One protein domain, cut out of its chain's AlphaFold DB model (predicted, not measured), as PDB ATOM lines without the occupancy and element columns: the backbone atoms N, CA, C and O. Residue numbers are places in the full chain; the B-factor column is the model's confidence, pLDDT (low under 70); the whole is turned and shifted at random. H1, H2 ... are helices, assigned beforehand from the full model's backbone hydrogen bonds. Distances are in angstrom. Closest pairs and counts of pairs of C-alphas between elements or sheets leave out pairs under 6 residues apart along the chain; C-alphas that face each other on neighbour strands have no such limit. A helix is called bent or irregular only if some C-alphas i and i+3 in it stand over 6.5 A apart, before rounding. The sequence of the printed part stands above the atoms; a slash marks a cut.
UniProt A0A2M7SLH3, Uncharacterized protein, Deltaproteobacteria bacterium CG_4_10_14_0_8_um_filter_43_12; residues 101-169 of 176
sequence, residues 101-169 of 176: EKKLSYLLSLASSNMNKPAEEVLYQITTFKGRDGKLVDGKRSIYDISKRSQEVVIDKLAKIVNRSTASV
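AT A GLANCE: This is residues 101 to 169 of the 176 residues of an uncharacterized protein of Deltaproteobacteria bacterium CG_4_10_14_0_8_um_filter_43_12 (UniProt A0A2M7SLH3). H3, the longest helix, and H1 pack side by side at a slant, running the same way, and the short helix H2 packs across them. The long link from H2 to H3 folds back on itself in a narrow loop, residues 129 to 137, which reaches to one end of the longest axis, with the last printed residues at the other. The printed part has 69 residues with three named helices, H1, H2 and H3 in chain order, and no named strand; the class is all helix. It is compact, with a radius of gyration of the C-alphas of 12.2 A, yet elongated, spanning 40 by 24 by 19 A.

HOW THE PARTS SIT: H3, residues 148 to 167, touches H1, residues 101 to 115, and the closest C-alphas are those of Ala 111 and Val 162, 5.5 A apart. They run the same way at a steep tilt of 36 degrees, only just past shallow. H2, residues 119 to 127, touches H1, closest at the C-alphas of Ser 112 and Ala 119, 5.0 A apart, and is about perpendicular to it at 79 degrees. H3 touches H2 with residues 154 to 158 alone; the closest C-alphas, of Ile 126 and Lys 157, are 7.0 A apart. These two run opposite ways at a steep tilt of 69 degrees, only just short of about perpendicular. The helix packing is mostly crossed, with none of the three touching pairs at a shallow tilt. Every O i to N i+4 pair is within hydrogen-bond range in H1 and H2, and 12 of 16 are in H3.

IN THESE COORDINATES: H3 measures 29.8 A from C-alpha 148 to C-alpha 167, at (216.175, 302.209, 278.329). It is irregular, but only just: C-alphas 149 and 152 are 6.8 A apart. H1 begins at C-alpha 101, (222.205, 327.179, 279.145), and measures 20.5 A; H2 measures 12.2 A.

THE WHOLE: The C-alphas farthest apart, of Asp 133 and Val 169, are 40.2 A apart. The printed part has no cut. The link from H1 to H2 is tight; that from H2 to H3 is long, with 20 residues, where residues 129 to 130 pair antiparallel with 136 to 137. Residues 166 to 169 have pLDDT under 70.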
ATOM      1  N   GLU A 101     221.006 327.327 279.989       87.50
ATOM      2  CA  GLU A 101     222.205 327.179 279.145       87.50
ATOM      3  C   GLU A 101     223.137 326.075 279.678       87.50
ATOM      4  O   GLU A 101     223.658 325.274 278.893       87.50
ATOM      5  N   LYS A 102     223.292 325.960 281.005       85.00
ATOM      6  CA  LYS A 102     224.024 324.858 281.654       85.00
ATOM      7  C   LYS A 102     223.356 323.512 281.369       85.00
ATOM      8  O   LYS A 102     224.006 322.581 280.889       85.00
ATOM      9  N   LYS A 103     222.042 323.419 281.594       90.38
ATOM     10  CA  LYS A 103     221.255 322.200 281.356       90.38
ATOM     11  C   LYS A 103     221.276 321.781 279.886       90.38
ATOM     12  O   LYS A 103     221.428 320.595 279.595       90.38
ATOM     13  N   LEU A 104     221.175 322.738 278.963       93.56
ATOM     14  CA  LEU A 104     221.326 322.512 277.526       93.56
ATOM     15  C   LEU A 104     222.704 321.943 277.195       93.56
ATOM     16  O   LEU A 104     222.773 320.917 276.525       93.56
ATOM     17  N   SER A 105     223.777 322.567 277.687       91.56
ATOM     18  CA  SER A 105     225.155 322.111 277.449       91.56
ATOM     19  C   SER A 105     225.358 320.669 277.915       91.56
ATOM     20  O   SER A 105     225.873 319.834 277.169       91.56
ATOM     21  N   TYR A 106     224.892 320.359 279.127       92.94
ATOM     22  CA  TYR A 106     224.978 319.022 279.707       92.94
ATOM     23  C   TYR A 106     224.219 317.980 278.877       92.94
ATOM     24  O   TYR A 106     224.794 316.981 278.442       92.94
ATOM     25  N   LEU A 107     222.934 318.224 278.604       96.00
ATOM     26  CA  LEU A 107     222.103 317.285 277.847       96.00
ATOM     27  C   LEU A 107     222.583 317.120 276.402       96.00
ATOM     28  O   LEU A 107     222.478 316.026 275.849       96.00
ATOM     29  N   LEU A 108     223.116 318.179 275.792       96.19
ATOM     30  CA  LEU A 108     223.664 318.129 274.442       96.19
ATOM     31  C   LEU A 108     224.930 317.272 274.382       96.19
ATOM     32  O   LEU A 108     225.070 316.485 273.450       96.19
ATOM     33  N   SER A 109     225.810 317.374 275.382       95.06
ATOM     34  CA  SER A 109     227.000 316.520 275.498       95.06
ATOM     35  C   SER A 109     226.624 315.036 275.613       95.06
ATOM     36  O   SER A 109     227.137 314.187 274.876       95.06
ATOM     37  N   LEU A 110     225.639 314.718 276.459       95.12
ATOM     38  CA  LEU A 110     225.121 313.354 276.585       95.12
ATOM     39  C   LEU A 110     224.473 312.854 275.289       95.12
ATOM     40  O   LEU A 110     224.752 311.745 274.842       95.12
ATOM     41  N   ALA A 111     223.630 313.669 274.653       95.81
ATOM     42  CA  ALA A 111     222.986 313.305 273.393       95.81
ATOM     43  C   ALA A 111     224.006 313.114 272.257       95.81
ATOM     44  O   ALA A 111     223.885 312.167 271.484       95.81
ATOM     45  N   SER A 112     225.028 313.970 272.186       95.69
ATOM     46  CA  SER A 112     226.164 313.858 271.261       95.69
ATOM     47  C   SER A 112     226.873 312.515 271.406       95.69
ATOM     48  O   SER A 112     227.103 311.831 270.407       95.69
ATOM     49  N   SER A 113     227.111 312.104 272.651       94.25
ATOM     50  CA  SER A 113     227.748 310.831 272.981       94.25
ATOM     51  C   SER A 113     226.860 309.645 272.589       94.25
ATOM     52  O   SER A 113     227.307 308.742 271.889       94.25
ATOM     53  N   ASN A 114     225.570 309.686 272.941       93.25
ATOM     54  CA  ASN A 114     224.604 308.629 272.617       93.25
ATOM     55  C   ASN A 114     224.379 308.455 271.110       93.25
ATOM     56  O   ASN A 114     224.137 307.348 270.637       93.25
ATOM     57  N   MET A 115     224.418 309.550 270.351       92.69
ATOM     58  CA  MET A 115     224.202 309.538 268.903       92.69
ATOM     59  C   MET A 115     225.492 309.334 268.106       92.69
ATOM     60  O   MET A 115     225.412 309.208 266.885       92.69
ATOM     61  N   ASN A 116     226.655 309.337 268.768       94.12
ATOM     62  CA  ASN A 116     227.974 309.374 268.138       94.12
ATOM     63  C   ASN A 116     228.070 310.461 267.046       94.12
ATOM     64  O   ASN A 116     228.475 310.212 265.909       94.12
ATOM     65  N   LYS A 117     227.616 311.675 267.375       95.56
ATOM     66  CA  LYS A 117     227.621 312.837 266.473       95.56
ATOM     67  C   LYS A 117     228.186 314.058 267.186       95.56
ATOM     68  O   LYS A 117     227.954 314.186 268.385       95.56
ATOM     69  N   PRO A 118     228.830 314.999 266.475       96.38
ATOM     70  CA  PRO A 118     229.231 316.275 267.059       96.38
ATOM     71  C   PRO A 118     228.044 317.008 267.699       96.38
ATOM     72  O   PRO A 118     226.944 317.014 267.142       96.38
ATOM     73  N   ALA A 119     228.271 317.653 268.846       94.94
ATOM     74  CA  ALA A 119     227.245 318.399 269.577       94.94
ATOM     75  C   ALA A 119     226.518 319.425 268.690       94.94
ATOM     76  O   ALA A 119     225.294 319.515 268.727       94.94
ATOM     77  N   GLU A 120     227.250 320.138 267.832       96.12
ATOM     78  CA  GLU A 120     226.672 321.107 266.891       96.12
ATOM     79  C   GLU A 120     225.706 320.459 265.889       96.12
ATOM     80  O   GLU A 120     224.653 321.019 265.594       96.12
ATOM     81  N   GLU A 121     226.025 319.259 265.397       96.38
ATOM     82  CA  GLU A 121     225.181 318.517 264.452       96.38
ATOM     83  C   GLU A 121     223.929 317.953 265.125       96.38
ATOM     84  O   GLU A 121     222.842 317.959 264.540       96.38
ATOM     85  N   VAL A 122     224.050 317.494 266.374       96.75
ATOM     86  CA  VAL A 122     222.884 317.104 267.180       96.75
ATOM     87  C   VAL A 122     221.978 318.310 267.399       96.75
ATOM     88  O   VAL A 122     220.769 318.215 267.174       96.75
ATOM     89  N   LEU A 123     222.551 319.454 267.778       97.25
ATOM     90  CA  LEU A 123     221.794 320.677 268.011       97.25
ATOM     91  C   LEU A 123     221.083 321.149 266.743       97.25
ATOM     92  O   LEU A 123     219.885 321.444 266.785       97.25
ATOM     93  N   TYR A 124     221.787 321.146 265.613       97.44
ATOM     94  CA  TYR A 124     221.228 321.500 264.317       97.44
ATOM     95  C   TYR A 124     220.022 320.615 263.982       97.44
ATOM     96  O   TYR A 124     218.948 321.123 263.664       97.44
ATOM     97  N   GLN A 125     220.142 319.295 264.149       95.38
ATOM     98  CA  GLN A 125     219.059 318.348 263.856       95.38
ATOM     99  C   GLN A 125     217.815 318.582 264.720       95.38
ATOM    100  O   GLN A 125     216.699 318.581 264.202       95.38
ATOM    101  N   ILE A 126     217.973 318.803 266.027       95.19
ATOM    102  CA  ILE A 126     216.820 318.944 266.936       95.19
ATOM    103  C   ILE A 126     216.152 320.321 266.865       95.19
ATOM    104  O   ILE A 126     214.992 320.470 267.278       95.19
ATOM    105  N   THR A 127     216.877 321.325 266.373       96.25
ATOM    106  CA  THR A 127     216.386 322.698 266.202       96.25
ATOM    107  C   THR A 127     215.950 323.006 264.771       96.25
ATOM    108  O   THR A 127     215.325 324.039 264.563       96.25
ATOM    109  N   THR A 128     216.201 322.112 263.813       95.81
ATOM    110  CA  THR A 128     215.634 322.184 262.460       95.81
ATOM    111  C   THR A 128     214.168 321.742 262.489       95.81
ATOM    112  O   THR A 128     213.824 320.718 263.088       95.81
ATOM    113  N   PHE A 129     213.272 322.497 261.850       92.75
ATOM    114  CA  PHE A 129     211.849 322.141 261.739       92.75
ATOM    115  C   PHE A 129     211.205 322.759 260.493       92.75
ATOM    116  O   PHE A 129     211.767 323.653 259.871       92.75
ATOM    117  N   LYS A 130     210.011 322.288 260.111       93.62
ATOM    118  CA  LYS A 130     209.218 322.927 259.049       93.62
ATOM    119  C   LYS A 130     208.383 324.073 259.617       93.62
ATOM    120  O   LYS A 130     207.645 323.879 260.583       93.62
ATOM    121  N   GLY A 131     208.497 325.248 259.009       90.56
ATOM    122  CA  GLY A 131     207.679 326.419 259.293       90.56
ATOM    123  C   GLY A 131     206.211 326.216 258.910       90.56
ATOM    124  O   GLY A 131     205.837 325.237 258.264       90.56
ATOM    125  N   ARG A 132     205.358 327.166 259.308       90.56
ATOM    126  CA  ARG A 132     203.911 327.137 259.007       90.56
ATOM    127  C   ARG A 132     203.606 327.230 257.510       90.56
ATOM    128  O   ARG A 132     202.559 326.773 257.074       90.56
ATOM    129  N   ASP A 133     204.525 327.803 256.744       92.94
ATOM    130  CA  ASP A 133     204.504 327.894 255.283       92.94
ATOM    131  C   ASP A 133     205.057 326.631 254.595       92.94
ATOM    132  O   ASP A 133     205.192 326.592 253.374       92.94
ATOM    133  N   GLY A 134     205.407 325.600 255.371       92.44
ATOM    134  CA  GLY A 134     205.976 324.346 254.882       92.44
ATOM    135  C   GLY A 134     207.465 324.414 254.541       92.44
ATOM    136  O   GLY A 134     208.048 323.369 254.235       92.44
ATOM    137  N   LYS A 135     208.100 325.593 254.622       94.69
ATOM    138  CA  LYS A 135     209.534 325.751 254.351       94.69
ATOM    139  C   LYS A 135     210.369 325.203 255.499       94.69
ATOM    140  O   LYS A 135     209.954 325.220 256.655       94.69
ATOM    141  N   LEU A 136     211.556 324.700 255.179       94.12
ATOM    142  CA  LEU A 136     212.502 324.257 256.195       94.12
ATOM    143  C   LEU A 136     213.116 325.481 256.882       94.12
ATOM    144  O   LEU A 136     213.578 326.401 256.212       94.12
ATOM    145  N   VAL A 137     213.096 325.487 258.211       93.25
ATOM    146  CA  VAL A 137     213.801 326.458 259.044       93.25
ATOM    147  C   VAL A 137     215.086 325.802 259.524       93.25
ATOM    148  O   VAL A 137     215.031 324.772 260.203       93.25
ATOM    149  N   ASP A 138     216.217 326.408 259.172       94.94
ATOM    150  CA  ASP A 138     217.537 325.897 259.527       94.94
ATOM    151  C   ASP A 138     217.753 325.881 261.041       94.94
ATOM    152  O   ASP A 138     217.397 326.815 261.774       94.94
ATOM    153  N   GLY A 139     218.366 324.793 261.500       94.56
ATOM    154  CA  GLY A 139     218.727 324.602 262.892       94.56
ATOM    155  C   GLY A 139     219.812 325.565 263.373       94.56
ATOM    156  O   GLY A 139     220.570 326.164 262.611       94.56
ATOM    157  N   LYS A 140     219.900 325.686 264.692       95.69
ATOM    158  CA  LYS A 140     220.951 326.412 265.399       95.69
ATOM    159  C   LYS A 140     222.152 325.503 265.630       95.69
ATOM    160  O   LYS A 140     221.989 324.331 265.961       95.69
ATOM    161  N   ARG A 141     223.352 326.065 265.484       93.75
ATOM    162  CA  ARG A 141     224.624 325.368 265.746       93.75
ATOM    163  C   ARG A 141     225.222 325.717 267.104       93.75
ATOM    164  O   ARG A 141     226.054 324.971 267.601       93.75
ATOM    165  N   SER A 142     224.740 326.782 267.746       91.38
ATOM    166  CA  SER A 142     225.103 327.134 269.115       91.38
ATOM    167  C   SER A 142     223.886 327.194 270.032       91.38
ATOM    168  O   SER A 142     222.821 327.674 269.639       91.38
ATOM    169  N   ILE A 143     224.054 326.767 271.288       91.06
ATOM    170  CA  ILE A 143     223.021 326.934 272.324       91.06
ATOM    171  C   ILE A 143     222.719 328.414 272.596       91.06
ATOM    172  O   ILE A 143     221.615 328.749 273.016       91.06
ATOM    173  N   TYR A 144     223.680 329.293 272.295       85.75
ATOM    174  CA  TYR A 144     223.563 330.739 272.455       85.75
ATOM    175  C   TYR A 144     222.692 331.387 271.369       85.75
ATOM    176  O   TYR A 144     222.208 332.499 271.562       85.75
ATOM    177  N   ASP A 145     222.431 330.683 270.262       88.88
ATOM    178  CA  ASP A 145     221.534 331.149 269.195       88.88
ATOM    179  C   ASP A 145     220.067 330.743 269.440       88.88
ATOM    180  O   ASP A 145     219.181 331.012 268.618       88.88
ATOM    181  N   ILE A 146     219.796 330.045 270.548       90.81
ATOM    182  CA  ILE A 146     218.466 329.566 270.919       90.81
ATOM    183  C   ILE A 146     217.778 330.629 271.769       90.81
ATOM    184  O   ILE A 146     218.242 330.988 272.850       90.81
ATOM    185  N   SER A 147     216.618 331.097 271.304       87.50
ATOM    186  CA  SER A 147     215.812 332.053 272.067       87.50
ATOM    187  C   SER A 147     215.419 331.479 273.433       87.50
ATOM    188  O   SER A 147     215.103 330.292 273.517       87.50
ATOM    189  N   LYS A 148     215.345 332.315 274.483       83.44
ATOM    190  CA  LYS A 148     214.934 331.883 275.839       83.44
ATOM    191  C   LYS A 148     213.643 331.050 275.823       83.44
ATOM    192  O   LYS A 148     213.593 329.989 276.428       83.44
ATOM    193  N   ARG A 149     212.640 331.470 275.037       86.56
ATOM    194  CA  ARG A 149     211.356 330.754 274.874       86.56
ATOM    195  C   ARG A 149     211.506 329.358 274.264       86.56
ATOM    196  O   ARG A 149     210.676 328.491 274.500       86.56
ATOM    197  N   SER A 150     212.528 329.148 273.441       91.06
ATOM    198  CA  SER A 150     212.781 327.870 272.771       91.06
ATOM    199  C   SER A 150     213.695 326.943 273.572       91.06
ATOM    200  O   SER A 150     213.749 325.758 273.250       91.06
ATOM    201  N   GLN A 151     214.403 327.442 274.592       93.06
ATOM    202  CA  GLN A 151     215.356 326.641 275.366       93.06
ATOM    203  C   GLN A 151     214.680 325.440 276.037       93.06
ATOM    204  O   GLN A 151     215.186 324.330 275.916       93.06
ATOM    205  N   GLU A 152     213.507 325.622 276.647       92.81
ATOM    206  CA  GLU A 152     212.753 324.537 277.300       92.81
ATOM    207  C   GLU A 152     212.366 323.421 276.321       92.81
ATOM    208  O   GLU A 152     212.584 322.243 276.588       92.81
ATOM    209  N   VAL A 153     211.893 323.790 275.128       94.25
ATOM    210  CA  VAL A 153     211.542 322.824 274.076       94.25
ATOM    211  C   VAL A 153     212.761 322.008 273.648       94.25
ATOM    212  O   VAL A 153     212.661 320.804 273.402       94.25
ATOM    213  N   VAL A 154     213.925 322.651 273.533       96.19
ATOM    214  CA  VAL A 154     215.172 321.972 273.159       96.19
ATOM    215  C   VAL A 154     215.661 321.070 274.294       96.19
ATOM    216  O   VAL A 154     216.050 319.933 274.022       96.19
ATOM    217  N   ILE A 155     215.569 321.522 275.548       96.44
ATOM    218  CA  ILE A 155     215.856 320.719 276.746       96.44
ATOM    219  C   ILE A 155     215.009 319.441 276.744       96.44
ATOM    220  O   ILE A 155     215.559 318.350 276.882       96.44
ATOM    221  N   ASP A 156     213.701 319.550 276.512       95.38
ATOM    222  CA  ASP A 156     212.793 318.399 276.484       95.38
ATOM    223  C   ASP A 156     213.130 317.405 275.369       95.38
ATOM    224  O   ASP A 156     213.075 316.185 275.562       95.38
ATOM    225  N   LYS A 157     213.488 317.908 274.181       95.69
ATOM    226  CA  LYS A 157     213.925 317.059 273.063       95.69
ATOM    227  C   LYS A 157     215.216 316.314 273.401       95.69
ATOM    228  O   LYS A 157     215.284 315.106 273.176       95.69
ATOM    229  N   LEU A 158     216.212 317.005 273.956       96.50
ATOM    230  CA  LEU A 158     217.481 316.393 274.351       96.50
ATOM    231  C   LEU A 158     217.285 315.353 275.458       96.50
ATOM    232  O   LEU A 158     217.785 314.237 275.340       96.50
ATOM    233  N   ALA A 159     216.490 315.667 276.483       95.69
ATOM    234  CA  ALA A 159     216.182 314.740 277.568       95.69
ATOM    235  C   ALA A 159     215.552 313.434 277.049       95.69
ATOM    236  O   ALA A 159     215.925 312.343 277.480       95.69
ATOM    237  N   LYS A 160     214.652 313.515 276.056       94.50
ATOM    238  CA  LYS A 160     214.067 312.328 275.403       94.50
ATOM    239  C   LYS A 160     215.110 311.474 274.674       94.50
ATOM    240  O   LYS A 160     215.005 310.250 274.711       94.50
ATOM    241  N   ILE A 161     216.097 312.086 274.019       92.94
ATOM    242  CA  ILE A 161     217.185 311.362 273.338       92.94
ATOM    243  C   ILE A 161     218.060 310.631 274.363       92.94
ATOM    244  O   ILE A 161     218.344 309.441 274.203       92.94
ATOM    245  N   VAL A 162     218.431 311.326 275.439       93.25
ATOM    246  CA  VAL A 162     219.253 310.767 276.518       93.25
ATOM    247  C   VAL A 162     218.551 309.573 277.177       93.25
ATOM    248  O   VAL A 162     219.135 308.495 277.270       93.25
ATOM    249  N   ASN A 163     217.268 309.713 277.519       91.06
ATOM    250  CA  ASN A 163     216.497 308.673 278.212       91.06
ATOM    251  C   ASN A 163     216.163 307.445 277.345       91.06
ATOM    252  O   ASN A 163     215.984 306.347 277.867       91.06
ATOM    253  N   ARG A 164     216.071 307.586 276.015       83.50
ATOM    254  CA  ARG A 164     215.852 306.427 275.127       83.50
ATOM    255  C   ARG A 164     217.052 305.486 275.090       83.50
ATOM    256  O   ARG A 164     216.864 304.283 274.966       83.50
ATOM    257  N   SER A 165     218.258 306.032 275.230       70.00
ATOM    258  CA  SER A 165     219.494 305.245 275.175       70.00
ATOM    259  C   SER A 165     219.735 304.459 276.466       70.00
ATOM    260  O   SER A 165     220.270 303.355 276.423       70.00
ATOM    261  N   THR A 166     219.296 304.978 277.617       61.59
ATOM    262  CA  THR A 166     219.384 304.258 278.900       61.59
ATOM    263  C   THR A 166     218.365 303.119 278.996       61.59
ATOM    264  O   THR A 166     218.663 302.078 279.575       61.59
ATOM    265  N   ALA A 167     217.191 303.262 278.373       60.09
ATOM    266  CA  ALA A 167     216.175 302.209 278.329       60.09
ATOM    267  C   ALA A 167     216.577 301.007 277.447       60.09
ATOM    268  O   ALA A 167     216.207 299.875 277.756       60.09
ATOM    269  N   SER A 168     217.359 301.220 276.382       55.19
ATOM    270  CA  SER A 168     217.805 300.147 275.477       55.19
ATOM    271  C   SER A 168     218.893 299.229 276.051       55.19
ATOM    272  O   SER A 168     219.132 298.167 275.488       55.19
ATOM    273  N   VAL A 169     219.532 299.595 277.168       55.69
ATOM    274  CA  VAL A 169     220.566 298.766 277.826       55.69
ATOM    275  C   VAL A 169     219.958 297.744 278.804       55.69
ATOM    276  O   VAL A 169     220.589 296.741 279.114       55.69
TER     277      VAL A 169